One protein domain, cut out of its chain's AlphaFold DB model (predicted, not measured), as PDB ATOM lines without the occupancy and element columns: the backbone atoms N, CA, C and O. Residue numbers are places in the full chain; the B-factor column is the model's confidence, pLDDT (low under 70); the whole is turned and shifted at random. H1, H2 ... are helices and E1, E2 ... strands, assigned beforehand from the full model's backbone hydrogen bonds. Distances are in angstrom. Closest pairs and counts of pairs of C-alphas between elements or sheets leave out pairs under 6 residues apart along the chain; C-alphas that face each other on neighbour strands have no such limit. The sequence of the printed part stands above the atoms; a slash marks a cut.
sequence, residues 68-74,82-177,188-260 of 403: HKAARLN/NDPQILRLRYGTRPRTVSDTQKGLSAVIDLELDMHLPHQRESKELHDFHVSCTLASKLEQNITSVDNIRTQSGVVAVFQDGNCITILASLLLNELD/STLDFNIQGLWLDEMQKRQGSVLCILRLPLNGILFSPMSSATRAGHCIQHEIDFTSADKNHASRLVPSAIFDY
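This is residues 68 to 74, 82 to 177 and 188 to 260 of the 403 residues of the protein "Hypothetical protein" of Skeletonema marinoi (UniProt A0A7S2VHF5). Two strongly twisted sheets of five strands lie face to face as a sandwich, and one of them, E1 E9 E8 E4 E6, is curled like part of a barrel. Where E4 comes close to E5, and E1 to E10, the two sheets nearly close into a flattened barrel, with the short helix H1 at one end. The printed part has 176 residues with ten named strands and one named helix, in the order E1 to E9, H1, E10; the class is mostly strand. Both sheets are antiparallel, in the orders E1 E9 E8 E4 E6 and E5 E7 E3 E2 E10. The whole is compact, with a radius of gyration of the C-alphas of 16.9 A, and elongated in outline, with spans of 55 by 36 by 29 A.

Find C-alpha 69 at (-3.980, 33.926, 143.074), where E1, residues 69 to 71, begins. Past a cut, E2 takes residues 85 to 96, 30.6 A long, and bends by 71 degrees at residue 88. E3, residues 105 to 116, is 34.6 A long, and E4, residues 125 to 135, is 28.0 A long and bends by 67 degrees at residue 128. E5, residues 149 to 153, runs on into E6, residues 156 to 160, at 66 degrees across a break of 2 residues. Look next for C-alpha 164 at (14.996, 26.289, 153.939); from there E7, residues 164 to 176, runs 34.7 A. After a second cut come E8, residues 189 to 199, 32.3 A long, and E9, residues 205 to 216, 32.2 A long, which bends by 51 degrees at residue 210. H1, residues 217 to 221, follows directly, and E10, residues 237 to 240, ends at C-alpha 240, (7.270, 34.127, 144.589).

Start with the sandwich: the parts of the two sheets that face each other are 7.8 A apart centre to centre, and their strands stand at 41 degrees. In the first sheet, look at edge strand E1 beside E9, with N 214 and O 69 at 2.8 A. The hairpin E8 and E9 has N 192 and O 213 at 2.8 A, E8 and E4 have N 193 and O 134 at 2.7 A, and E4 and edge strand E6 have N 156 and O 129 at 2.8 A. In the second sheet, edge strand E5 and E7 have N 152 and O 170 at 2.8 A, and E7 and E3 have N 109 and O 171 at 2.8 A. The hairpin E2 and E3 has N 90 and O 112 at 2.8 A, and E2 and edge strand E10 have N 239 and O 89 at 2.8 A. Between the sheets, the closest C-alphas of E4 and E5 are those of Ser 132 and Thr 151, 5.6 A apart, and those of E1 and E10 are Ala 70 and Ile 239, 7.3 A apart. H1 only grazes the first sheet with residues 217 to 220, and only grazes the second with residues 219 to 221; its O i to N i+4 pair is within hydrogen-bond range. Among the strands that stay apart are E3 and E8.

The two C-alphas farthest apart are those of Asp 100 and Arg 121, at 56.9 A. Residues 75 to 81 are not printed, with 12.7 A between C-alphas 74 and 82; residues 178 to 187 are not printed either, with 13.4 A between C-alphas 177 and 188. The links E4 to E5 and H1 to E10 are long. At the end of the printed part, residues 241 to 260 hold no named element, though residues 257 to 258 pair in parallel with residues 166 to 167 of E7. The mean pLDDT of the printed part is 70.9, and 65 residues are under 70, among them 96 to 105, 136 to 148, 221 to 234 and 243 to 252.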
ATOM      1  N   HIS A  68      -5.085  33.334 138.673       47.72
ATOM      2  CA  HIS A  68      -4.313  32.455 139.543       47.72
ATOM      3  C   HIS A  68      -3.756  33.258 140.720       47.72
ATOM      4  O   HIS A  68      -2.769  33.975 140.580       47.72
ATOM      5  N   LYS A  69      -4.398  33.168 141.887       58.91
ATOM      6  CA  LYS A  69      -3.980  33.926 143.074       58.91
ATOM      7  C   LYS A  69      -3.636  32.982 144.204       58.91
ATOM      8  O   LYS A  69      -4.473  32.196 144.626       58.91
ATOM      9  N   ALA A  70      -2.423  33.108 144.720       55.69
ATOM     10  CA  ALA A  70      -2.056  32.521 145.991       55.69
ATOM     11  C   ALA A  70      -1.864  33.647 147.009       55.69
ATOM     12  O   ALA A  70      -1.173  34.624 146.725       55.69
ATOM     13  N   ALA A  71      -2.529  33.555 148.158       58.47
ATOM     14  CA  ALA A  71      -2.444  34.567 149.206       58.47
ATOM     15  C   ALA A  71      -1.996  33.929 150.521       58.47
ATOM     16  O   ALA A  71      -2.573  32.930 150.962       58.47
ATOM     17  N   ARG A  72      -0.990  34.538 151.160       58.12
ATOM     18  CA  ARG A  72      -0.651  34.244 152.555       58.12
ATOM     19  C   ARG A  72      -1.774  34.764 153.452       58.12
ATOM     20  O   ARG A  72      -2.257  35.883 153.267       58.12
ATOM     21  N   LEU A  73      -2.179  33.962 154.429       55.25
ATOM     22  CA  LEU A  73      -3.073  34.410 155.490       55.25
ATOM     23  C   LEU A  73      -2.239  35.144 156.543       55.25
ATOM     24  O   LEU A  73      -1.716  34.535 157.467       55.25
ATOM     25  N   ASN A  74      -2.132  36.466 156.412       44.03
ATOM     26  CA  ASN A  74      -1.705  37.304 157.527       44.03
ATOM     27  C   ASN A  74      -2.921  37.458 158.449       44.03
ATOM     28  O   ASN A  74      -3.775  38.313 158.208       44.03
ATOM     29  N   ASN A  82       6.247  32.406 164.226       67.19
ATOM     30  CA  ASN A  82       6.851  31.141 164.638       67.19
ATOM     31  C   ASN A  82       6.480  29.917 163.781       67.19
ATOM     32  O   ASN A  82       6.900  28.800 164.110       67.19
ATOM     33  N   ASP A  83       5.689  30.092 162.722       80.56
ATOM     34  CA  ASP A  83       5.211  28.995 161.873       80.56
ATOM     35  C   ASP A  83       6.010  28.868 160.564       80.56
ATOM     36  O   ASP A  83       6.606  29.845 160.101       80.56
ATOM     37  N   PRO A  84       6.019  27.675 159.934       85.56
ATOM     38  CA  PRO A  84       6.567  27.489 158.595       85.56
ATOM     39  C   PRO A  84       5.968  28.468 157.585       85.56
ATOM     40  O   PRO A  84       4.766  28.726 157.582       85.56
ATOM     41  N   GLN A  85       6.794  28.965 156.669       87.38
ATOM     42  CA  GLN A  85       6.386  29.913 155.637       87.38
ATOM     43  C   GLN A  85       6.730  29.390 154.244       87.38
ATOM     44  O   GLN A  85       7.833  28.902 154.014       87.38
ATOM     45  N   ILE A  86       5.808  29.555 153.292       87.44
ATOM     46  CA  ILE A  86       6.073  29.290 151.871       87.44
ATOM     47  C   ILE A  86       6.796  30.502 151.282       87.44
ATOM     48  O   ILE A  86       6.193  31.567 151.134       87.44
ATOM     49  N   LEU A  87       8.067  30.352 150.919       86.25
ATOM     50  CA  LEU A  87       8.830  31.359 150.176       86.25
ATOM     51  C   LEU A  87       8.401  31.402 148.711       86.25
ATOM     52  O   LEU A  87       8.205  32.479 148.151       86.25
ATOM     53  N   ARG A  88       8.217  30.228 148.110       87.31
ATOM     54  CA  ARG A  88       7.869  30.084 146.701       87.31
ATOM     55  C   ARG A  88       6.948  28.893 146.502       87.31
ATOM     56  O   ARG A  88       7.192  27.819 147.041       87.31
ATOM     57  N   LEU A  89       5.903  29.096 145.709       90.00
ATOM     58  CA  LEU A  89       4.957  28.061 145.316       90.00
ATOM     59  C   LEU A  89       5.016  27.878 143.807       90.00
ATOM     60  O   LEU A  89       4.719  28.794 143.043       90.00
ATOM     61  N   ARG A  90       5.367  26.674 143.382       88.94
ATOM     62  CA  ARG A  90       5.355  26.250 141.989       88.94
ATOM     63  C   ARG A  90       4.277  25.196 141.820       88.94
ATOM     64  O   ARG A  90       4.135  24.321 142.669       88.94
ATOM     65  N   TYR A  91       3.491  25.294 140.756       89.00
ATOM     66  CA  TYR A  91       2.459  24.302 140.492       89.00
ATOM     67  C   TYR A  91       2.188  24.112 139.008       89.00
ATOM     68  O   TYR A  91       2.482  24.970 138.171       89.00
ATOM     69  N   GLY A  92       1.562  22.993 138.680       84.50
ATOM     70  CA  GLY A  92       0.860  22.841 137.418       84.50
ATOM     71  C   GLY A  92      -0.183  21.745 137.488       84.50
ATOM     72  O   GLY A  92      -0.408  21.121 138.522       84.50
ATOM     73  N   THR A  93      -0.914  21.604 136.395       80.88
ATOM     74  CA  THR A  93      -2.198  20.906 136.362       80.88
ATOM     75  C   THR A  93      -2.201  19.889 135.234       80.88
ATOM     76  O   THR A  93      -1.754  20.170 134.121       80.88
ATOM     77  N   ARG A  94      -2.694  18.686 135.524       77.88
ATOM     78  CA  ARG A  94      -2.789  17.576 134.578       77.88
ATOM     79  C   ARG A  94      -4.201  17.002 134.616       77.88
ATOM     80  O   ARG A  94      -4.562  16.383 135.619       77.88
ATOM     81  N   PRO A  95      -5.006  17.156 133.557       71.00
ATOM     82  CA  PRO A  95      -6.274  16.445 133.487       71.00
ATOM     83  C   PRO A  95      -6.015  14.935 133.434       71.00
ATOM     84  O   PRO A  95      -5.114  14.475 132.730       71.00
ATOM     85  N   ARG A  96      -6.800  14.145 134.175       67.62
ATOM     86  CA  ARG A  96      -6.816  12.686 134.027       67.62
ATOM     87  C   ARG A  96      -7.915  12.329 133.040       67.62
ATOM     88  O   ARG A  96      -9.077  12.670 133.244       67.62
ATOM     89  N   THR A  97      -7.549  11.639 131.966       52.19
ATOM     90  CA  THR A  97      -8.531  11.097 131.029       52.19
ATOM     91  C   THR A  97      -9.375  10.031 131.723       52.19
ATOM     92  O   THR A  97      -8.847   9.112 132.345       52.19
ATOM     93  N   VAL A  98     -10.686  10.229 131.612       47.78
ATOM     94  CA  VAL A  98     -11.816   9.414 132.072       47.78
ATOM     95  C   VAL A  98     -11.519   7.906 132.025       47.78
ATOM     96  O   VAL A  98     -11.167   7.382 130.971       47.78
ATOM     97  N   SER A  99     -11.695   7.197 133.147       41.72
ATOM     98  CA  SER A  99     -11.957   5.752 133.117       41.72
ATOM     99  C   SER A  99     -13.427   5.526 132.763       41.72
ATOM    100  O   SER A  99     -14.263   6.304 133.210       41.72
ATOM    101  N   ASP A 100     -13.744   4.464 132.017       40.72
ATOM    102  CA  ASP A 100     -15.061   4.116 131.426       40.72
ATOM    103  C   ASP A 100     -16.290   4.068 132.375       40.72
ATOM    104  O   ASP A 100     -17.390   3.690 131.976       40.72
ATOM    105  N   THR A 101     -16.149   4.457 133.637       46.00
ATOM    106  CA  THR A 101     -17.214   4.574 134.632       46.00
ATOM    107  C   THR A 101     -17.651   6.038 134.744       46.00
ATOM    108  O   THR A 101     -16.986   6.853 135.375       46.00
ATOM    109  N   GLN A 102     -18.771   6.374 134.104       47.81
ATOM    110  CA  GLN A 102     -19.360   7.716 134.006       47.81
ATOM    111  C   GLN A 102     -19.722   8.383 135.356       47.81
ATOM    112  O   GLN A 102     -20.908   8.490 135.658       47.81
ATOM    113  N   LYS A 103     -18.763   8.917 136.127       53.19
ATOM    114  CA  LYS A 103     -19.025   9.990 137.113       53.19
ATOM    115  C   LYS A 103     -17.808  10.910 137.312       53.19
ATOM    116  O   LYS A 103     -16.810  10.510 137.892       53.19
ATOM    117  N   GLY A 104     -17.934  12.160 136.860       58.22
ATOM    118  CA  GLY A 104     -17.059  13.287 137.221       58.22
ATOM    119  C   GLY A 104     -15.728  13.416 136.463       58.22
ATOM    120  O   GLY A 104     -15.193  12.458 135.906       58.22
ATOM    121  N   LEU A 105     -15.195  14.640 136.425       66.94
ATOM    122  CA  LEU A 105     -13.877  14.946 135.854       66.94
ATOM    123  C   LEU A 105     -12.788  14.803 136.925       66.94
ATOM    124  O   LEU A 105     -12.980  15.217 138.063       66.94
ATOM    125  N   SER A 106     -11.626  14.268 136.556       73.81
ATOM    126  CA  SER A 106     -10.504  14.080 137.484       73.81
ATOM    127  C   SER A 106      -9.270  14.835 137.002       73.81
ATOM    128  O   SER A 106      -9.011  14.933 135.802       73.81
ATOM    129  N   ALA A 107      -8.479  15.359 137.931       78.38
ATOM    130  CA  ALA A 107      -7.260  16.095 137.627       78.38
ATOM    131  C   ALA A 107      -6.213  15.901 138.723       78.38
ATOM    132  O   ALA A 107      -6.533  15.568 139.861       78.38
ATOM    133  N   VAL A 108      -4.951  16.113 138.371       81.94
ATOM    134  CA  VAL A 108      -3.839  16.161 139.318       81.94
ATOM    135  C   VAL A 108      -3.244  17.559 139.307       81.94
ATOM    136  O   VAL A 108      -3.043  18.138 138.239       81.94
ATOM    137  N   ILE A 109      -2.962  18.096 140.488       87.56
ATOM    138  CA  ILE A 109      -2.220  19.340 140.662       87.56
ATOM    139  C   ILE A 109      -0.873  18.974 141.272       87.56
ATOM    140  O   ILE A 109      -0.812  18.539 142.418       87.56
ATOM    141  N   ASP A 110       0.198  19.139 140.508       86.75
ATOM    142  CA  ASP A 110       1.558  18.954 141.003       86.75
ATOM    143  C   ASP A 110       1.989  20.238 141.724       86.75
ATOM    144  O   ASP A 110       1.839  21.325 141.163       86.75
ATOM    145  N   LEU A 111       2.524  20.125 142.942       90.00
ATOM    146  CA  LEU A 111       3.042  21.234 143.742       90.00
ATOM    147  C   LEU A 111       4.524  21.044 144.072       90.00
ATOM    148  O   LEU A 111       4.986  19.954 144.403       90.00
ATOM    149  N   GLU A 112       5.240  22.156 144.086       90.50
ATOM    150  CA  GLU A 112       6.593  22.274 144.610       90.50
ATOM    151  C   GLU A 112       6.652  23.522 145.499       90.50
ATOM    152  O   GLU A 112       6.399  24.643 145.047       90.50
ATOM    153  N   LEU A 113       6.923  23.316 146.788       91.19
ATOM    154  CA  LEU A 113       6.874  24.356 147.811       91.19
ATOM    155  C   LEU A 113       8.260  24.567 148.407       91.19
ATOM    156  O   LEU A 113       8.772  23.680 149.086       91.19
ATOM    157  N   ASP A 114       8.834  25.751 148.209       89.19
ATOM    158  CA  ASP A 114      10.028  26.156 148.945       89.19
ATOM    159  C   ASP A 114       9.584  26.761 150.275       89.19
ATOM    160  O   ASP A 114       8.897  27.785 150.323       89.19
ATOM    161  N   MET A 115       9.954  26.086 151.352       88.50
ATOM    162  CA  MET A 115       9.525  26.325 152.718       88.50
ATOM    163  C   MET A 115      10.683  26.854 153.551       88.50
ATOM    164  O   MET A 115      11.828  26.437 153.378       88.50
ATOM    165  N   HIS A 116      10.379  27.730 154.497       88.62
ATOM    166  CA  HIS A 116      11.324  28.238 155.478       88.62
ATOM    167  C   HIS A 116      10.710  28.187 156.870       88.62
ATOM    168  O   HIS A 116       9.562  28.598 157.046       88.62
ATOM    169  N   LEU A 117      11.470  27.701 157.850       86.88
ATOM    170  CA  LEU A 117      11.116  27.835 159.257       86.88
ATOM    171  C   LEU A 117      11.903  29.019 159.839       86.88
ATOM    172  O   LEU A 117      13.131  28.933 159.907       86.88
ATOM    173  N   PRO A 118      11.246  30.130 160.223       82.75
ATOM    174  CA  PRO A 118      11.934  31.297 160.765       82.75
ATOM    175  C   PRO A 118      12.782  30.953 161.992       82.75
ATOM    176  O   PRO A 118      12.345  30.201 162.864       82.75
ATOM    177  N   HIS A 119      13.993  31.512 162.052       79.56
ATOM    178  CA  HIS A 119      14.885  31.356 163.202       79.56
ATOM    179  C   HIS A 119      14.290  32.052 164.430       79.56
ATOM    180  O   HIS A 119      13.896  33.221 164.354       79.56
ATOM    181  N   GLN A 120      14.234  31.343 165.555       71.88
ATOM    182  CA  GLN A 120      13.649  31.835 166.801       71.88
ATOM    183  C   GLN A 120      14.712  31.978 167.894       71.88
ATOM    184  O   GLN A 120      15.820  31.465 167.792       71.88
ATOM    185  N   ARG A 121      14.376  32.715 168.964       64.88
ATOM    186  CA  ARG A 121      15.248  32.822 170.152       64.88
ATOM    187  C   ARG A 121      15.375  31.492 170.899       64.88
ATOM    188  O   ARG A 121      16.369  31.286 171.588       64.88
ATOM    189  N   GLU A 122      14.377  30.625 170.757       71.12
ATOM    190  CA  GLU A 122      14.371  29.249 171.240       71.12
ATOM    191  C   GLU A 122      14.336  28.328 170.016       71.12
ATOM    192  O   GLU A 122      13.529  28.537 169.111       71.12
ATOM    193  N   SER A 123      15.245  27.352 169.968       71.19
ATOM    194  CA  SER A 123      15.332  26.393 168.863       71.19
ATOM    195  C   SER A 123      14.034  25.597 168.783       71.19
ATOM    196  O   SER A 123      13.726  24.845 169.703       71.19
ATOM    197  N   LYS A 124      13.289  25.747 167.684       79.56
ATOM    198  CA  LYS A 124      12.056  24.999 167.418       79.56
ATOM    199  C   LYS A 124      12.332  23.925 166.373       79.56
ATOM    200  O   LYS A 124      12.815  24.228 165.282       79.56
ATOM    201  N   GLU A 125      11.968  22.688 166.683       81.94
ATOM    202  CA  GLU A 125      11.993  21.576 165.733       81.94
ATOM    203  C   GLU A 125      10.567  21.102 165.453       81.94
ATOM    204  O   GLU A 125       9.746  20.970 166.361       81.94
ATOM    205  N   LEU A 126      10.251  20.872 164.178       81.81
ATOM    206  CA  LEU A 126       8.986  20.262 163.772       81.81
ATOM    207  C   LEU A 126       9.264  18.838 163.313       81.81
ATOM    208  O   LEU A 126      10.036  18.636 162.373       81.81
ATOM    209  N   HIS A 127       8.626  17.861 163.944       75.69
ATOM    210  CA  HIS A 127       8.781  16.464 163.558       75.69
ATOM    211  C   HIS A 127       7.701  16.050 162.559       75.69
ATOM    212  O   HIS A 127       6.559  16.511 162.639       75.69
ATOM    213  N   ASP A 128       8.069  15.183 161.615       70.31
ATOM    214  CA  ASP A 128       7.186  14.661 160.561       70.31
ATOM    215  C   ASP A 128       6.402  15.753 159.811       70.31
ATOM    216  O   ASP A 128       5.217  15.605 159.483       70.31
ATOM    217  N   PHE A 129       7.071  16.876 159.534       80.69
ATOM    218  CA  PHE A 129       6.456  17.999 158.846       80.69
ATOM    219  C   PHE A 129       6.090  17.613 157.408       80.69
ATOM    220  O   PHE A 129       6.927  17.130 156.645       80.69
ATOM    221  N   HIS A 130       4.840  17.842 157.021       83.31
ATOM    222  CA  HIS A 130       4.351  17.587 155.668       83.31
ATOM    223  C   HIS A 130       3.243  18.565 155.290       83.31
ATOM    224  O   HIS A 130       2.686  19.272 156.132       83.31
ATOM    225  N   VAL A 131       2.924  18.605 153.998       87.62
ATOM    226  CA  VAL A 131       1.891  19.481 153.455       87.62
ATOM    227  C   VAL A 131       0.625  18.681 153.168       87.62
ATOM    228  O   VAL A 131       0.663  17.595 152.596       87.62
ATOM    229  N   SER A 132      -0.516  19.245 153.543       84.88
ATOM    230  CA  SER A 132      -1.838  18.743 153.186       84.88
ATOM    231  C   SER A 132      -2.630  19.843 152.500       84.88
ATOM    232  O   SER A 132      -2.509  21.016 152.851       84.88
ATOM    233  N   CYS A 133      -3.436  19.482 151.511       86.19
ATOM    234  CA  CYS A 133      -4.307  20.411 150.815       86.19
ATOM    235  C   CYS A 133      -5.771  20.009 150.982       86.19
ATOM    236  O   CYS A 133      -6.140  18.847 150.803       86.19
ATOM    237  N   THR A 134      -6.615  20.991 151.278       79.69
ATOM    238  CA  THR A 134      -8.073  20.833 151.380       79.69
ATOM    239  C   THR A 134      -8.776  21.913 150.567       79.69
ATOM    240  O   THR A 134      -8.176  22.939 150.250       79.69
ATOM    241  N   LEU A 135     -10.043  21.715 150.204       78.12
ATOM    242  CA  LEU A 135     -10.814  22.775 149.553       78.12
ATOM    243  C   LEU A 135     -11.212  23.838 150.589       78.12
ATOM    244  O   LEU A 135     -11.754  23.512 151.646       78.12
ATOM    245  N   ALA A 136     -10.967  25.112 150.295       69.38
ATOM    246  CA  ALA A 136     -11.482  26.209 151.096       69.38
ATOM    247  C   ALA A 136     -12.998  26.310 150.880       69.38
ATOM    248  O   ALA A 136     -13.472  26.376 149.749       69.38
ATOM    249  N   SER A 137     -13.767  26.333 151.965       54.62
ATOM    250  CA  SER A 137     -15.228  26.166 152.000       54.62
ATOM    251  C   SER A 137     -16.071  27.278 151.347       54.62
ATOM    252  O   SER A 137     -17.271  27.364 151.600       54.62
ATOM    253  N   LYS A 138     -15.512  28.115 150.464       48.84
ATOM    254  CA  LYS A 138     -16.307  29.006 149.604       48.84
ATOM    255  C   LYS A 138     -16.718  28.276 148.343       48.84
ATOM    256  O   LYS A 138     -16.290  28.609 147.242       48.84
ATOM    257  N   LEU A 139     -17.565  27.279 148.531       47.91
ATOM    258  CA  LEU A 139     -18.278  26.707 147.422       47.91
ATOM    259  C   LEU A 139     -19.681  27.304 147.373       47.91
ATOM    260  O   LEU A 139     -20.489  27.102 148.278       47.91
ATOM    261  N   GLU A 140     -19.960  28.055 146.314       41.19
ATOM    262  CA  GLU A 140     -21.324  28.367 145.902       41.19
ATOM    263  C   GLU A 140     -22.035  27.040 145.573       41.19
ATOM    264  O   GLU A 140     -21.934  26.521 144.471       41.19
ATOM    265  N   GLN A 141     -22.651  26.442 146.595       39.62
ATOM    266  CA  GLN A 141     -23.770  25.483 146.614       39.62
ATOM    267  C   GLN A 141     -23.773  24.207 145.729       39.62
ATOM    268  O   GLN A 141     -24.643  23.377 145.972       39.62
ATOM    269  N   ASN A 142     -22.830  23.950 144.810       44.09
ATOM    270  CA  ASN A 142     -23.038  22.942 143.743       44.09
ATOM    271  C   ASN A 142     -22.002  21.794 143.609       44.09
ATOM    272  O   ASN A 142     -22.065  21.049 142.638       44.09
ATOM    273  N   ILE A 143     -21.060  21.601 144.541       47.62
ATOM    274  CA  ILE A 143     -20.136  20.441 144.574       47.62
ATOM    275  C   ILE A 143     -20.379  19.725 145.900       47.62
ATOM    276  O   ILE A 143     -20.054  20.235 146.972       47.62
ATOM    277  N   THR A 144     -21.008  18.557 145.831       40.66
ATOM    278  CA  THR A 144     -21.589  17.846 146.980       40.66
ATOM    279  C   THR A 144     -20.647  16.842 147.651       40.66
ATOM    280  O   THR A 144     -21.069  16.144 148.567       40.66
ATOM    281  N   SER A 145     -19.367  16.773 147.272       45.03
ATOM    282  CA  SER A 145     -18.425  15.791 147.827       45.03
ATOM    283  C   SER A 145     -17.078  16.422 148.200       45.03
ATOM    284  O   SER A 145     -16.273  16.779 147.342       45.03
ATOM    285  N   VAL A 146     -16.836  16.549 149.507       45.81
ATOM    286  CA  VAL A 146     -15.559  16.972 150.117       45.81
ATOM    287  C   VAL A 146     -14.530  15.820 150.128       45.81
ATOM    288  O   VAL A 146     -13.344  16.055 150.346       45.81
ATOM    289  N   ASP A 147     -14.943  14.590 149.797       51.66
ATOM    290  CA  ASP A 147     -14.140  13.356 149.915       51.66
ATOM    291  C   ASP A 147     -13.201  13.081 148.722       51.66
ATOM    292  O   ASP A 147     -12.502  12.065 148.659       51.66
ATOM    293  N   ASN A 148     -13.154  14.010 147.771       65.00
ATOM    294  CA  ASN A 148     -12.576  13.795 146.449       65.00
ATOM    295  C   ASN A 148     -11.172  14.387 146.254       65.00
ATOM    296  O   ASN A 148     -10.607  14.270 145.165       65.00
ATOM    297  N   ILE A 149     -10.597  14.998 147.294       71.56
ATOM    298  CA  ILE A 149      -9.253  15.582 147.259       71.56
ATOM    299  C   ILE A 149      -8.315  14.749 148.125       71.56
ATOM    300  O   ILE A 149      -8.531  14.601 149.326       71.56
ATOM    301  N   ARG A 150      -7.243  14.228 147.526       78.00
ATOM    302  CA  ARG A 150      -6.163  13.545 148.252       78.00
ATOM    303  C   ARG A 150      -4.853  14.272 148.036       78.00
ATOM    304  O   ARG A 150      -4.529  14.601 146.902       78.00
ATOM    305  N   THR A 151      -4.096  14.482 149.108       80.69
ATOM    306  CA  THR A 151      -2.763  15.087 149.029       80.69
ATOM    307  C   THR A 151      -1.705  14.030 149.292       80.69
ATOM    308  O   THR A 151      -1.752  13.347 150.309       80.69
ATOM    309  N   GLN A 152      -0.741  13.917 148.387       80.69
ATOM    310  CA  GLN A 152       0.524  13.226 148.610       80.69
ATOM    311  C   GLN A 152       1.589  14.291 148.845       80.69
ATOM    312  O   GLN A 152       1.652  15.251 148.086       80.69
ATOM    313  N   SER A 153       2.412  14.148 149.877       81.19
ATOM    314  CA  SER A 153       3.463  15.113 150.211       81.19
ATOM    315  C   SER A 153       4.692  14.382 150.710       81.19
ATOM    316  O   SER A 153       4.571  13.370 151.400       81.19
ATOM    317  N   GLY A 154       5.873  14.910 150.390       72.44
ATOM    318  CA  GLY A 154       7.092  14.509 151.081       72.44
ATOM    319  C   GLY A 154       6.962  14.798 152.579       72.44
ATOM    320  O   GLY A 154       6.341  15.796 152.963       72.44
ATOM    321  N   VAL A 155       7.530  13.919 153.406       73.81
ATOM    322  CA  VAL A 155       7.602  14.088 154.863       73.81
ATOM    323  C   VAL A 155       9.026  14.459 155.255       73.81
ATOM    324  O   VAL A 155       9.999  13.812 154.860       73.81
ATOM    325  N   VAL A 156       9.135  15.510 156.053       75.12
ATOM    326  CA  VAL A 156      10.374  16.031 156.615       75.12
ATOM    327  C   VAL A 156      10.473  15.513 158.042       75.12
ATOM    328  O   VAL A 156       9.744  15.969 158.918       75.12
ATOM    329  N   ALA A 157      11.365  14.551 158.281       64.38
ATOM    330  CA  ALA A 157      11.483  13.906 159.592       64.38
ATOM    331  C   ALA A 157      11.759  14.914 160.722       64.38
ATOM    332  O   ALA A 157      11.166  14.825 161.794       64.38
ATOM    333  N   VAL A 158      12.638  15.889 160.465       74.44
ATOM    334  CA  VAL A 158      12.928  16.998 161.379       74.44
ATOM    335  C   VAL A 158      13.123  18.272 160.563       74.44
ATOM    336  O   VAL A 158      14.058  18.366 159.765       74.44
ATOM    337  N   PHE A 159      12.243  19.252 160.748       79.81
ATOM    338  CA  PHE A 159      12.365  20.583 160.166       79.81
ATOM    339  C   PHE A 159      12.812  21.561 161.254       79.81
ATOM    340  O   PHE A 159      12.008  21.990 162.079       79.81
ATOM    341  N   GLN A 160      14.113  21.855 161.282       83.38
ATOM    342  CA  GLN A 160      14.712  22.743 162.288       83.38
ATOM    343  C   GLN A 160      14.636  24.209 161.872       83.38
ATOM    344  O   GLN A 160      14.509  24.526 160.683       83.38
ATOM    345  N   ASP A 161      14.719  25.093 162.857       84.38
ATOM    346  CA  ASP A 161      14.687  26.531 162.656       84.38
ATOM    347  C   ASP A 161      15.821  27.034 161.740       84.38
ATOM    348  O   ASP A 161      16.868  26.414 161.565       84.38
ATOM    349  N   GLY A 162      15.570  28.133 161.033       80.50
ATOM    350  CA  GLY A 162      16.501  28.683 160.047       80.50
ATOM    351  C   GLY A 162      16.614  27.880 158.743       80.50
ATOM    352  O   GLY A 162      17.075  28.433 157.741       80.50
ATOM    353  N   ASN A 163      16.155  26.624 158.695       82.25
ATOM    354  CA  ASN A 163      16.236  25.823 157.480       82.25
ATOM    355  C   ASN A 163      15.327  26.356 156.374       82.25
ATOM    356  O   ASN A 163      14.237  26.894 156.601       82.25
ATOM    357  N   CYS A 164      15.783  26.136 155.145       84.56
ATOM    358  CA  CYS A 164      14.996  26.289 153.939       84.56
ATOM    359  C   CYS A 164      15.016  24.964 153.180       84.56
ATOM    360  O   CYS A 164      16.085  24.400 152.959       84.56
ATOM    361  N   ILE A 165      13.852  24.452 152.804       83.81
ATOM    362  CA  ILE A 165      13.692  23.138 152.176       83.81
ATOM    363  C   ILE A 165      12.689  23.232 151.031       83.81
ATOM    364  O   ILE A 165      11.868  24.142 151.004       83.81
ATOM    365  N   THR A 166      12.710  22.270 150.123       85.50
ATOM    366  CA  THR A 166      11.669  22.101 149.109       85.50
ATOM    367  C   THR A 166      10.851  20.864 149.447       85.50
ATOM    368  O   THR A 166      11.416  19.800 149.684       85.50
ATOM    369  N   ILE A 167       9.526  20.975 149.438       85.94
ATOM    370  CA  ILE A 167       8.612  19.837 149.549       85.94
ATOM    371  C   ILE A 167       7.893  19.664 148.221       85.94
ATOM    372  O   ILE A 167       7.285  20.602 147.701       85.94
ATOM    373  N   LEU A 168       7.952  18.449 147.683       86.38
ATOM    374  CA  LEU A 168       7.123  18.050 146.555       86.38
ATOM    375  C   LEU A 168       5.804  17.495 147.084       86.38
ATOM    376  O   LEU A 168       5.784  16.724 148.048       86.38
ATOM    377  N   ALA A 169       4.708  17.886 146.444       86.88
ATOM    378  CA  ALA A 169       3.380  17.393 146.761       86.88
ATOM    379  C   ALA A 169       2.520  17.243 145.498       86.88
ATOM    380  O   ALA A 169       2.823  17.789 144.440       86.88
ATOM    381  N   SER A 170       1.438  16.483 145.602       85.88
ATOM    382  CA  SER A 170       0.473  16.253 144.532       85.88
ATOM    383  C   SER A 170      -0.931  16.204 145.111       85.88
ATOM    384  O   SER A 170      -1.180  15.472 146.070       85.88
ATOM    385  N   LEU A 171      -1.850  16.973 144.531       85.81
ATOM    386  CA  LEU A 171      -3.273  16.900 144.839       85.81
ATOM    387  C   LEU A 171      -3.971  16.090 143.757       85.81
ATOM    388  O   LEU A 171      -3.987  16.484 142.592       85.81
ATOM    389  N   LEU A 172      -4.605  14.996 144.150       80.69
ATOM    390  CA  LEU A 172      -5.493  14.230 143.296       80.69
ATOM    391  C   LEU A 172      -6.921  14.702 143.530       80.69
ATOM    392  O   LEU A 172      -7.442  14.580 144.637       80.69
ATOM    393  N   LEU A 173      -7.536  15.214 142.472       79.00
ATOM    394  CA  LEU A 173      -8.945  15.565 142.404       79.00
ATOM    395  C   LEU A 173      -9.652  14.445 141.646       79.00
ATOM    396  O   LEU A 173      -9.400  14.254 140.454       79.00
ATOM    397  N   ASN A 174     -10.501  13.692 142.333       73.81
ATOM    398  CA  ASN A 174     -11.262  12.596 141.741       73.81
ATOM    399  C   ASN A 174     -12.728  12.990 141.596       73.81
ATOM    400  O   ASN A 174     -13.260  13.656 142.470       73.81
ATOM    401  N   GLU A 175     -13.385  12.554 140.523       68.38
ATOM    402  CA  GLU A 175     -14.848  12.619 140.399       68.38
ATOM    403  C   GLU A 175     -15.423  14.009 140.734       68.38
ATOM    404  O   GLU A 175     -16.365  14.138 141.517       68.38
ATOM    405  N   LEU A 176     -14.830  15.078 140.188       67.56
ATOM    406  CA  LEU A 176     -15.383  16.423 140.329       67.56
ATOM    407  C   LEU A 176     -16.755  16.430 139.651       67.56
ATOM    408  O   LEU A 176     -16.845  16.435 138.418       67.56
ATOM    409  N   ASP A 177     -17.806  16.369 140.470       58.41
ATOM    410  CA  ASP A 177     -19.184  16.535 140.039       58.41
ATOM    411  C   ASP A 177     -19.409  18.020 139.788       58.41
ATOM    412  O   ASP A 177     -19.350  18.852 140.695       58.41
ATOM    413  N   SER A 188     -15.606  30.269 137.489       69.81
ATOM    414  CA  SER A 188     -15.618  29.344 138.622       69.81
ATOM    415  C   SER A 188     -14.181  28.986 139.007       69.81
ATOM    416  O   SER A 188     -13.412  28.468 138.189       69.81
ATOM    417  N   THR A 189     -13.804  29.298 140.245       75.25
ATOM    418  CA  THR A 189     -12.487  28.993 140.808       75.25
ATOM    419  C   THR A 189     -12.607  27.971 141.926       75.25
ATOM    420  O   THR A 189     -13.577  27.987 142.678       75.25
ATOM    421  N   LEU A 190     -11.597  27.116 142.056       79.25
ATOM    422  CA  LEU A 190     -11.388  26.270 143.220       79.25
ATOM    423  C   LEU A 190     -10.298  26.893 144.090       79.25
ATOM    424  O   LEU A 190      -9.214  27.216 143.601       79.25
ATOM    425  N   ASP A 191     -10.603  27.050 145.372       82.88
ATOM    426  CA  ASP A 191      -9.675  27.560 146.373       82.88
ATOM    427  C   ASP A 191      -9.131  26.374 147.174       82.88
ATOM    428  O   ASP A 191      -9.897  25.649 147.803       82.88
ATOM    429  N   PHE A 192      -7.818  26.173 147.166       85.44
ATOM    430  CA  PHE A 192      -7.139  25.111 147.905       85.44
ATOM    431  C   PHE A 192      -6.407  25.703 149.107       85.44
ATOM    432  O   PHE A 192      -5.477  26.492 148.952       85.44
ATOM    433  N   ASN A 193      -6.803  25.308 150.313       84.62
ATOM    434  CA  ASN A 193      -6.063  25.574 151.537       84.62
ATOM    435  C   ASN A 193      -4.846  24.651 151.593       84.62
ATOM    436  O   ASN A 193      -5.004  23.447 151.783       84.62
ATOM    437  N   ILE A 194      -3.651  25.216 151.470       88.94
ATOM    438  CA  ILE A 194      -2.380  24.525 151.674       88.94
ATOM    439  C   ILE A 194      -2.011  24.668 153.151       88.94
ATOM    440  O   ILE A 194      -1.815  25.779 153.650       88.94
ATOM    441  N   GLN A 195      -1.931  23.545 153.849       86.19
ATOM    442  CA  GLN A 195      -1.672  23.446 155.280       86.19
ATOM    443  C   GLN A 195      -0.353  22.724 155.533       86.19
ATOM    444  O   GLN A 195      -0.057  21.727 154.883       86.19
ATOM    445  N   GLY A 196       0.421  23.214 156.495       84.06
ATOM    446  CA  GLY A 196       1.546  22.487 157.071       84.06
ATOM    447  C   GLY A 196       1.059  21.734 158.299       84.06
ATOM    448  O   GLY A 196       0.342  22.308 159.114       84.06
ATOM    449  N   LEU A 197       1.431  20.465 158.425       80.38
ATOM    450  CA  LEU A 197       1.084  19.597 159.548       80.38
ATOM    451  C   LEU A 197       2.369  19.020 160.142       80.38
ATOM    452  O   LEU A 197       3.261  18.638 159.389       80.38
ATOM    453  N   TRP A 198       2.470  18.961 161.469       81.81
ATOM    454  CA  TRP A 198       3.650  18.437 162.169       81.81
ATOM    455  C   TRP A 198       3.324  17.913 163.564       81.81
ATOM    456  O   TRP A 198       2.212  18.075 164.070       81.81
ATOM    457  N   LEU A 199       4.318  17.293 164.192       73.12
ATOM    458  CA  LEU A 199       4.332  16.932 165.602       73.12
ATOM    459  C   LEU A 199       5.206  17.929 166.371       73.12
ATOM    460  O   LEU A 199       6.308  18.265 165.930       73.12
ATOM    461  N   ASP A 200       4.695  18.430 167.496       74.94
ATOM    462  CA  ASP A 200       5.500  19.200 168.449       74.94
ATOM    463  C   ASP A 200       6.424  18.289 169.282       74.94
ATOM    464  O   ASP A 200       6.378  17.061 169.170       74.94
ATOM    465  N   GLU A 201       7.266  18.877 170.135       72.50
ATOM    466  CA  GLU A 201       8.195  18.145 171.017       72.50
ATOM    467  C   GLU A 201       7.487  17.116 171.917       72.50
ATOM    468  O   GLU A 201       8.060  16.095 172.294       72.50
ATOM    469  N   MET A 202       6.210  17.356 172.227       74.56
ATOM    470  CA  MET A 202       5.367  16.478 173.037       74.56
ATOM    471  C   MET A 202       4.601  15.458 172.183       74.56
ATOM    472  O   MET A 202       3.678  14.811 172.685       74.56
ATOM    473  N   GLN A 203       4.967  15.309 170.904       70.44
ATOM    474  CA  GLN A 203       4.356  14.409 169.924       70.44
ATOM    475  C   GLN A 203       2.862  14.687 169.690       70.44
ATOM    476  O   GLN A 203       2.102  13.800 169.286       70.44
ATOM    477  N   LYS A 204       2.402  15.918 169.937       71.56
ATOM    478  CA  LYS A 204       1.029  16.320 169.622       71.56
ATOM    479  C   LYS A 204       0.969  16.861 168.205       71.56
ATOM    480  O   LYS A 204       1.825  17.627 167.773       71.56
ATOM    481  N   ARG A 205      -0.089  16.473 167.488       70.56
ATOM    482  CA  ARG A 205      -0.360  16.971 166.138       70.56
ATOM    483  C   ARG A 205      -0.718  18.449 166.183       70.56
ATOM    484  O   ARG A 205      -1.663  18.838 166.865       70.56
ATOM    485  N   GLN A 206       0.017  19.223 165.408       79.81
ATOM    486  CA  GLN A 206      -0.168  20.644 165.176       79.81
ATOM    487  C   GLN A 206      -0.320  20.891 163.675       79.81
ATOM    488  O   GLN A 206       0.029  20.049 162.841       79.81
ATOM    489  N   GLY A 207      -0.840  22.060 163.322       80.25
ATOM    490  CA  GLY A 207      -0.911  22.466 161.932       80.25
ATOM    491  C   GLY A 207      -1.344  23.908 161.756       80.25
ATOM    492  O   GLY A 207      -2.040  24.470 162.603       80.25
ATOM    493  N   SER A 208      -0.955  24.490 160.629       79.69
ATOM    494  CA  SER A 208      -1.336  25.848 160.252       79.69
ATOM    495  C   SER A 208      -1.610  25.954 158.756       79.69
ATOM    496  O   SER A 208      -1.096  25.188 157.939       79.69
ATOM    497  N   VAL A 209      -2.480  26.898 158.382       82.50
ATOM    498  CA  VAL A 209      -2.729  27.227 156.973       82.50
ATOM    499  C   VAL A 209      -1.600  28.128 156.493       82.50
ATOM    500  O   VAL A 209      -1.438  29.241 156.982       82.50
ATOM    501  N   LEU A 210      -0.846  27.654 155.507       85.00
ATOM    502  CA  LEU A 210       0.323  28.340 154.964       85.00
ATOM    503  C   LEU A 210      -0.072  29.313 153.849       85.00
ATOM    504  O   LEU A 210       0.471  30.411 153.728       85.00
ATOM    505  N   CYS A 211      -1.010  28.894 152.997       86.12
ATOM    506  CA  CYS A 211      -1.444  29.650 151.828       86.12
ATOM    507  C   CYS A 211      -2.798  29.145 151.321       86.12
ATOM    508  O   CYS A 211      -3.129  27.974 151.480       86.12
ATOM    509  N   ILE A 212      -3.554  30.011 150.646       84.88
ATOM    510  CA  ILE A 212      -4.705  29.607 149.829       84.88
ATOM    511  C   ILE A 212      -4.328  29.758 148.360       84.88
ATOM    512  O   ILE A 212      -3.999  30.865 147.945       84.88
ATOM    513  N   LEU A 213      -4.375  28.674 147.586       87.94
ATOM    514  CA  LEU A 213      -4.156  28.657 146.140       87.94
ATOM    515  C   LEU A 213      -5.504  28.654 145.406       87.94
ATOM    516  O   LEU A 213      -6.223  27.663 145.435       87.94
ATOM    517  N   ARG A 214      -5.834  29.748 144.720       85.81
ATOM    518  CA  ARG A 214      -7.030  29.878 143.879       85.81
ATOM    519  C   ARG A 214      -6.704  29.560 142.428       85.81
ATOM    520  O   ARG A 214      -5.891  30.252 141.813       85.81
ATOM    521  N   LEU A 215      -7.380  28.557 141.873       82.56
ATOM    522  CA  LEU A 215      -7.214  28.115 140.491       82.56
ATOM    523  C   LEU A 215      -8.538  28.182 139.721       82.56
ATOM    524  O   LEU A 215      -9.571  27.765 140.241       82.56
ATOM    525  N   PRO A 216      -8.539  28.645 138.461       78.75
ATOM    526  CA  PRO A 216      -9.710  28.542 137.604       78.75
ATOM    527  C   PRO A 216      -9.977  27.082 137.249       78.75
ATOM    528  O   PRO A 216      -9.073  26.367 136.811       78.75
ATOM    529  N   LEU A 217     -11.235  26.659 137.348       75.00
ATOM    530  CA  LEU A 217     -11.643  25.285 137.053       75.00
ATOM    531  C   LEU A 217     -11.263  24.867 135.621       75.00
ATOM    532  O   LEU A 217     -10.705  23.794 135.406       75.00
ATOM    533  N   ASN A 218     -11.464  25.760 134.648       71.81
ATOM    534  CA  ASN A 218     -11.055  25.523 133.260       71.81
ATOM    535  C   ASN A 218      -9.535  25.342 133.117       71.81
ATOM    536  O   ASN A 218      -9.089  24.584 132.262       71.81
ATOM    537  N   GLY A 219      -8.742  26.019 133.952       70.81
ATOM    538  CA  GLY A 219      -7.289  25.862 133.966       70.81
ATOM    539  C   GLY A 219      -6.856  24.507 134.514       70.81
ATOM    540  O   GLY A 219      -5.882  23.957 134.028       70.81
ATOM    541  N   ILE A 220      -7.605  23.935 135.459       72.69
ATOM    542  CA  ILE A 220      -7.339  22.596 136.004       72.69
ATOM    543  C   ILE A 220      -7.685  21.509 134.975       72.69
ATOM    544  O   ILE A 220      -6.929  20.557 134.791       72.69
ATOM    545  N   LEU A 221      -8.828  21.654 134.301       69.44
ATOM    546  CA  LEU A 221      -9.404  20.617 133.438       69.44
ATOM    547  C   LEU A 221      -8.883  20.638 131.997       69.44
ATOM    548  O   LEU A 221      -8.867  19.603 131.336       69.44
ATOM    549  N   PHE A 222      -8.469  21.804 131.497       67.69
ATOM    550  CA  PHE A 222      -8.088  21.994 130.093       67.69
ATOM    551  C   PHE A 222      -6.683  22.577 129.938       67.69
ATOM    552  O   PHE A 222      -6.373  23.201 128.921       67.69
ATOM    553  N   SER A 223      -5.830  22.399 130.948       64.00
ATOM    554  CA  SER A 223      -4.453  22.874 130.886       64.00
ATOM    555  C   SER A 223      -3.708  22.230 129.715       64.00
ATOM    556  O   SER A 223      -3.714  21.000 129.600       64.00
ATOM    557  N   PRO A 224      -3.050  23.012 128.841       55.47
ATOM    558  CA  PRO A 224      -2.215  22.438 127.801       55.47
ATOM    559  C   PRO A 224      -1.056  21.689 128.463       55.47
ATOM    560  O   PRO A 224      -0.305  22.268 129.253       55.47
ATOM    561  N   MET A 225      -0.900  20.401 128.142       53.19
ATOM    562  CA  MET A 225       0.261  19.631 128.583       53.19
ATOM    563  C   MET A 225       1.527  20.281 128.013       53.19
ATOM    564  O   MET A 225       1.797  20.210 126.817       53.19
ATOM    565  N   SER A 226       2.281  20.967 128.874       49.22
ATOM    566  CA  SER A 226       3.594  21.513 128.537       49.22
ATOM    567  C   SER A 226       4.573  20.363 128.307       49.22
ATOM    568  O   SER A 226       4.639  19.434 129.110       49.22
ATOM    569  N   SER A 227       5.369  20.441 127.237       40.12
ATOM    570  CA  SER A 227       6.424  19.470 126.919       40.12
ATOM    571  C   SER A 227       7.621  19.526 127.879       40.12
ATOM    572  O   SER A 227       8.491  18.661 127.824       40.12
ATOM    573  N   ALA A 228       7.696  20.535 128.754       42.19
ATOM    574  CA  ALA A 228       8.750  20.672 129.751       42.19
ATOM    575  C   ALA A 228       8.330  20.012 131.074       42.19
ATOM    576  O   ALA A 228       7.971  20.679 132.040       42.19
ATOM    577  N   THR A 229       8.369  18.681 131.127       44.66
ATOM    578  CA  THR A 229       8.255  17.935 132.387       44.66
ATOM    579  C   THR A 229       9.596  17.946 133.109       44.66
ATOM    580  O   THR A 229      10.565  17.346 132.639       44.66
ATOM    581  N   ARG A 230       9.672  18.596 134.272       41.12
ATOM    582  CA  ARG A 230      10.857  18.529 135.135       41.12
ATOM    583  C   ARG A 230      10.681  17.322 136.055       41.12
ATOM    584  O   ARG A 230       9.796  17.314 136.902       41.12
ATOM    585  N   ALA A 231      11.470  16.270 135.834       39.84
ATOM    586  CA  ALA A 231      11.428  15.036 136.627       39.84
ATOM    587  C   ALA A 231      10.023  14.388 136.745       39.84
ATOM    588  O   ALA A 231       9.701  13.809 137.772       39.84
ATOM    589  N   GLY A 232       9.165  14.495 135.725       49.19
ATOM    590  CA  GLY A 232       7.810  13.923 135.757       49.19
ATOM    591  C   GLY A 232       6.725  14.799 136.403       49.19
ATOM    592  O   GLY A 232       5.568  14.394 136.391       49.19
ATOM    593  N   HIS A 233       7.055  16.001 136.892       57.88
ATOM    594  CA  HIS A 233       6.062  17.018 137.262       57.88
ATOM    595  C   HIS A 233       5.756  17.944 136.086       57.88
ATOM    596  O   HIS A 233       6.664  18.370 135.360       57.88
ATOM    597  N   CYS A 234       4.482  18.309 135.935       68.12
ATOM    598  CA  CYS A 234       4.087  19.419 135.080       68.12
ATOM    599  C   CYS A 234       4.032  20.677 135.950       68.12
ATOM    600  O   CYS A 234       3.018  20.934 136.584       68.12
ATOM    601  N   ILE A 235       5.125  21.441 136.011       73.19
ATOM    602  CA  ILE A 235       5.126  22.772 136.632       73.19
ATOM    603  C   ILE A 235       4.910  23.801 135.528       73.19
ATOM    604  O   ILE A 235       5.640  23.831 134.539       73.19
ATOM    605  N   GLN A 236       3.881  24.625 135.690       76.50
ATOM    606  CA  GLN A 236       3.430  25.596 134.692       76.50
ATOM    607  C   GLN A 236       3.480  27.030 135.224       76.50
ATOM    608  O   GLN A 236       3.602  27.975 134.448       76.50
ATOM    609  N   HIS A 237       3.377  27.187 136.542       81.56
ATOM    610  CA  HIS A 237       3.233  28.465 137.214       81.56
ATOM    611  C   HIS A 237       4.162  28.540 138.426       81.56
ATOM    612  O   HIS A 237       4.373  27.547 139.123       81.56
ATOM    613  N   GLU A 238       4.679  29.736 138.690       84.25
ATOM    614  CA  GLU A 238       5.519  30.057 139.841       84.25
ATOM    615  C   GLU A 238       4.982  31.326 140.501       84.25
ATOM    616  O   GLU A 238       4.666  32.304 139.824       84.25
ATOM    617  N   ILE A 239       4.855  31.293 141.823       83.25
ATOM    618  CA  ILE A 239       4.454  32.419 142.657       83.25
ATOM    619  C   ILE A 239       5.548  32.607 143.703       83.25
ATOM    620  O   ILE A 239       5.783  31.727 144.534       83.25
ATOM    621  N   ASP A 240       6.217  33.755 143.649       82.88
ATOM    622  CA  ASP A 240       7.270  34.127 144.589       82.88
ATOM    623  C   ASP A 240       6.717  35.097 145.644       82.88
ATOM    624  O   ASP A 240       6.200  36.172 145.324       82.88
ATOM    625  N   PHE A 241       6.812  34.709 146.916       77.25
ATOM    626  CA  PHE A 241       6.328  35.496 148.050       77.25
ATOM    627  C   PHE A 241       7.429  36.329 148.726       77.25
ATOM    628  O   PHE A 241       7.165  36.989 149.729       77.25
ATOM    629  N   THR A 242       8.656  36.334 148.205       71.50
ATOM    630  CA  THR A 242       9.813  37.026 148.808       71.50
ATOM    631  C   THR A 242       9.844  38.548 148.569       71.50
ATOM    632  O   THR A 242      10.811  39.221 148.927       71.50
ATOM    633  N   SER A 243       8.786  39.135 147.998       50.81
ATOM    634  CA  SER A 243       8.827  40.460 147.356       50.81
ATOM    635  C   SER A 243       8.837  41.701 148.271       50.81
ATOM    636  O   SER A 243       8.900  42.813 147.744       50.81
ATOM    637  N   ALA A 244       8.844  41.567 149.604       49.12
ATOM    638  CA  ALA A 244       8.783  42.724 150.515       49.12
ATOM    639  C   ALA A 244      10.102  43.073 151.238       49.12
ATOM    640  O   ALA A 244      10.374  44.256 151.427       49.12
ATOM    641  N   ASP A 245      10.961  42.100 151.570       46.84
ATOM    642  CA  ASP A 245      12.187  42.339 152.352       46.84
ATOM    643  C   ASP A 245      13.450  41.956 151.574       46.84
ATOM    644  O   ASP A 245      14.012  40.861 151.690       46.84
ATOM    645  N   LYS A 246      13.930  42.910 150.768       45.91
ATOM    646  CA  LYS A 246      15.102  42.757 149.885       45.91
ATOM    647  C   LYS A 246      16.407  42.397 150.614       45.91
ATOM    648  O   LYS A 246      17.348  41.948 149.961       45.91
ATOM    649  N   ASN A 247      16.464  42.556 151.937       48.09
ATOM    650  CA  ASN A 247      17.694  42.390 152.714       48.09
ATOM    651  C   ASN A 247      17.891  40.987 153.319       48.09
ATOM    652  O   ASN A 247      19.031  40.636 153.613       48.09
ATOM    653  N   HIS A 248      16.838  40.166 153.459       48.00
ATOM    654  CA  HIS A 248      16.947  38.830 154.075       48.00
ATOM    655  C   HIS A 248      16.412  37.684 153.203       48.00
ATOM    656  O   HIS A 248      16.991  36.598 153.217       48.00
ATOM    657  N   ALA A 249      15.377  37.914 152.387       48.72
ATOM    658  CA  ALA A 249      14.757  36.845 151.600       48.72
ATOM    659  C   ALA A 249      15.577  36.420 150.362       48.72
ATOM    660  O   ALA A 249      15.426  35.307 149.871       48.72
ATOM    661  N   SER A 250      16.501  37.264 149.888       49.62
ATOM    662  CA  SER A 250      17.341  37.012 148.704       49.62
ATOM    663  C   SER A 250      18.471  35.989 148.914       49.62
ATOM    664  O   SER A 250      19.194  35.680 147.967       49.62
ATOM    665  N   ARG A 251      18.645  35.458 150.136       55.25
ATOM    666  CA  ARG A 251      19.714  34.503 150.495       55.25
ATOM    667  C   ARG A 251      19.238  33.098 150.863       55.25
ATOM    668  O   ARG A 251      20.083  32.224 151.043       55.25
ATOM    669  N   LEU A 252      17.933  32.865 150.986       66.06
ATOM    670  CA  LEU A 252      17.405  31.555 151.369       66.06
ATOM    671  C   LEU A 252      17.276  30.673 150.124       66.06
ATOM    672  O   LEU A 252      16.380  30.860 149.305       66.06
ATOM    673  N   VAL A 253      18.210  29.736 149.974       72.31
ATOM    674  CA  VAL A 253      18.163  28.679 148.957       72.31
ATOM    675  C   VAL A 253      17.818  27.371 149.667       72.31
ATOM    676  O   VAL A 253      18.465  27.066 150.673       72.31
ATOM    677  N   PRO A 254      16.837  26.595 149.172       74.31
ATOM    678  CA  PRO A 254      16.525  25.291 149.737       74.31
ATOM    679  C   PRO A 254      17.759  24.387 149.807       74.31
ATOM    680  O   PRO A 254      18.466  24.213 148.813       74.31
ATOM    681  N   SER A 255      18.019  23.807 150.977       71.88
ATOM    682  CA  SER A 255      19.168  22.928 151.223       71.88
ATOM    683  C   SER A 255      18.869  21.454 150.935       71.88
ATOM    684  O   SER A 255      19.790  20.674 150.703       71.88
ATOM    685  N   ALA A 256      17.591  21.070 150.925       66.19
ATOM    686  CA  ALA A 256      17.138  19.703 150.700       66.19
ATOM    687  C   ALA A 256      15.778  19.671 149.994       66.19
ATOM    688  O   ALA A 256      14.966  20.581 150.157       66.19
ATOM    689  N   ILE A 257      15.534  18.602 149.233       74.19
ATOM    690  CA  ILE A 257      14.260  18.332 148.559       74.19
ATOM    691  C   ILE A 257      13.652  17.078 149.184       74.19
ATOM    692  O   ILE A 257      14.266  16.012 149.165       74.19
ATOM    693  N   PHE A 258      12.444  17.211 149.718       68.19
ATOM    694  CA  PHE A 258      11.679  16.132 150.322       68.19
ATOM    695  C   PHE A 258      10.602  15.682 149.354       68.19
ATOM    696  O   PHE A 258       9.709  16.441 148.970       68.19
ATOM    697  N   ASP A 259      10.729  14.429 148.942       69.38
ATOM    698  CA  ASP A 259      10.003  13.871 147.821       69.38
ATOM    699  C   ASP A 259       9.095  12.726 148.271       69.38
ATOM    700  O   ASP A 259       9.549  11.785 148.923       69.38
ATOM    701  N   TYR A 260       7.823  12.783 147.880       61.22
ATOM    702  CA  TYR A 260       6.876  11.675 148.043       61.22
ATOM    703  C   TYR A 260       7.099  10.560 147.005       61.22
ATOM    704  O   TYR A 260       6.524   9.478 147.112       61.22
TER     705      TYR A 260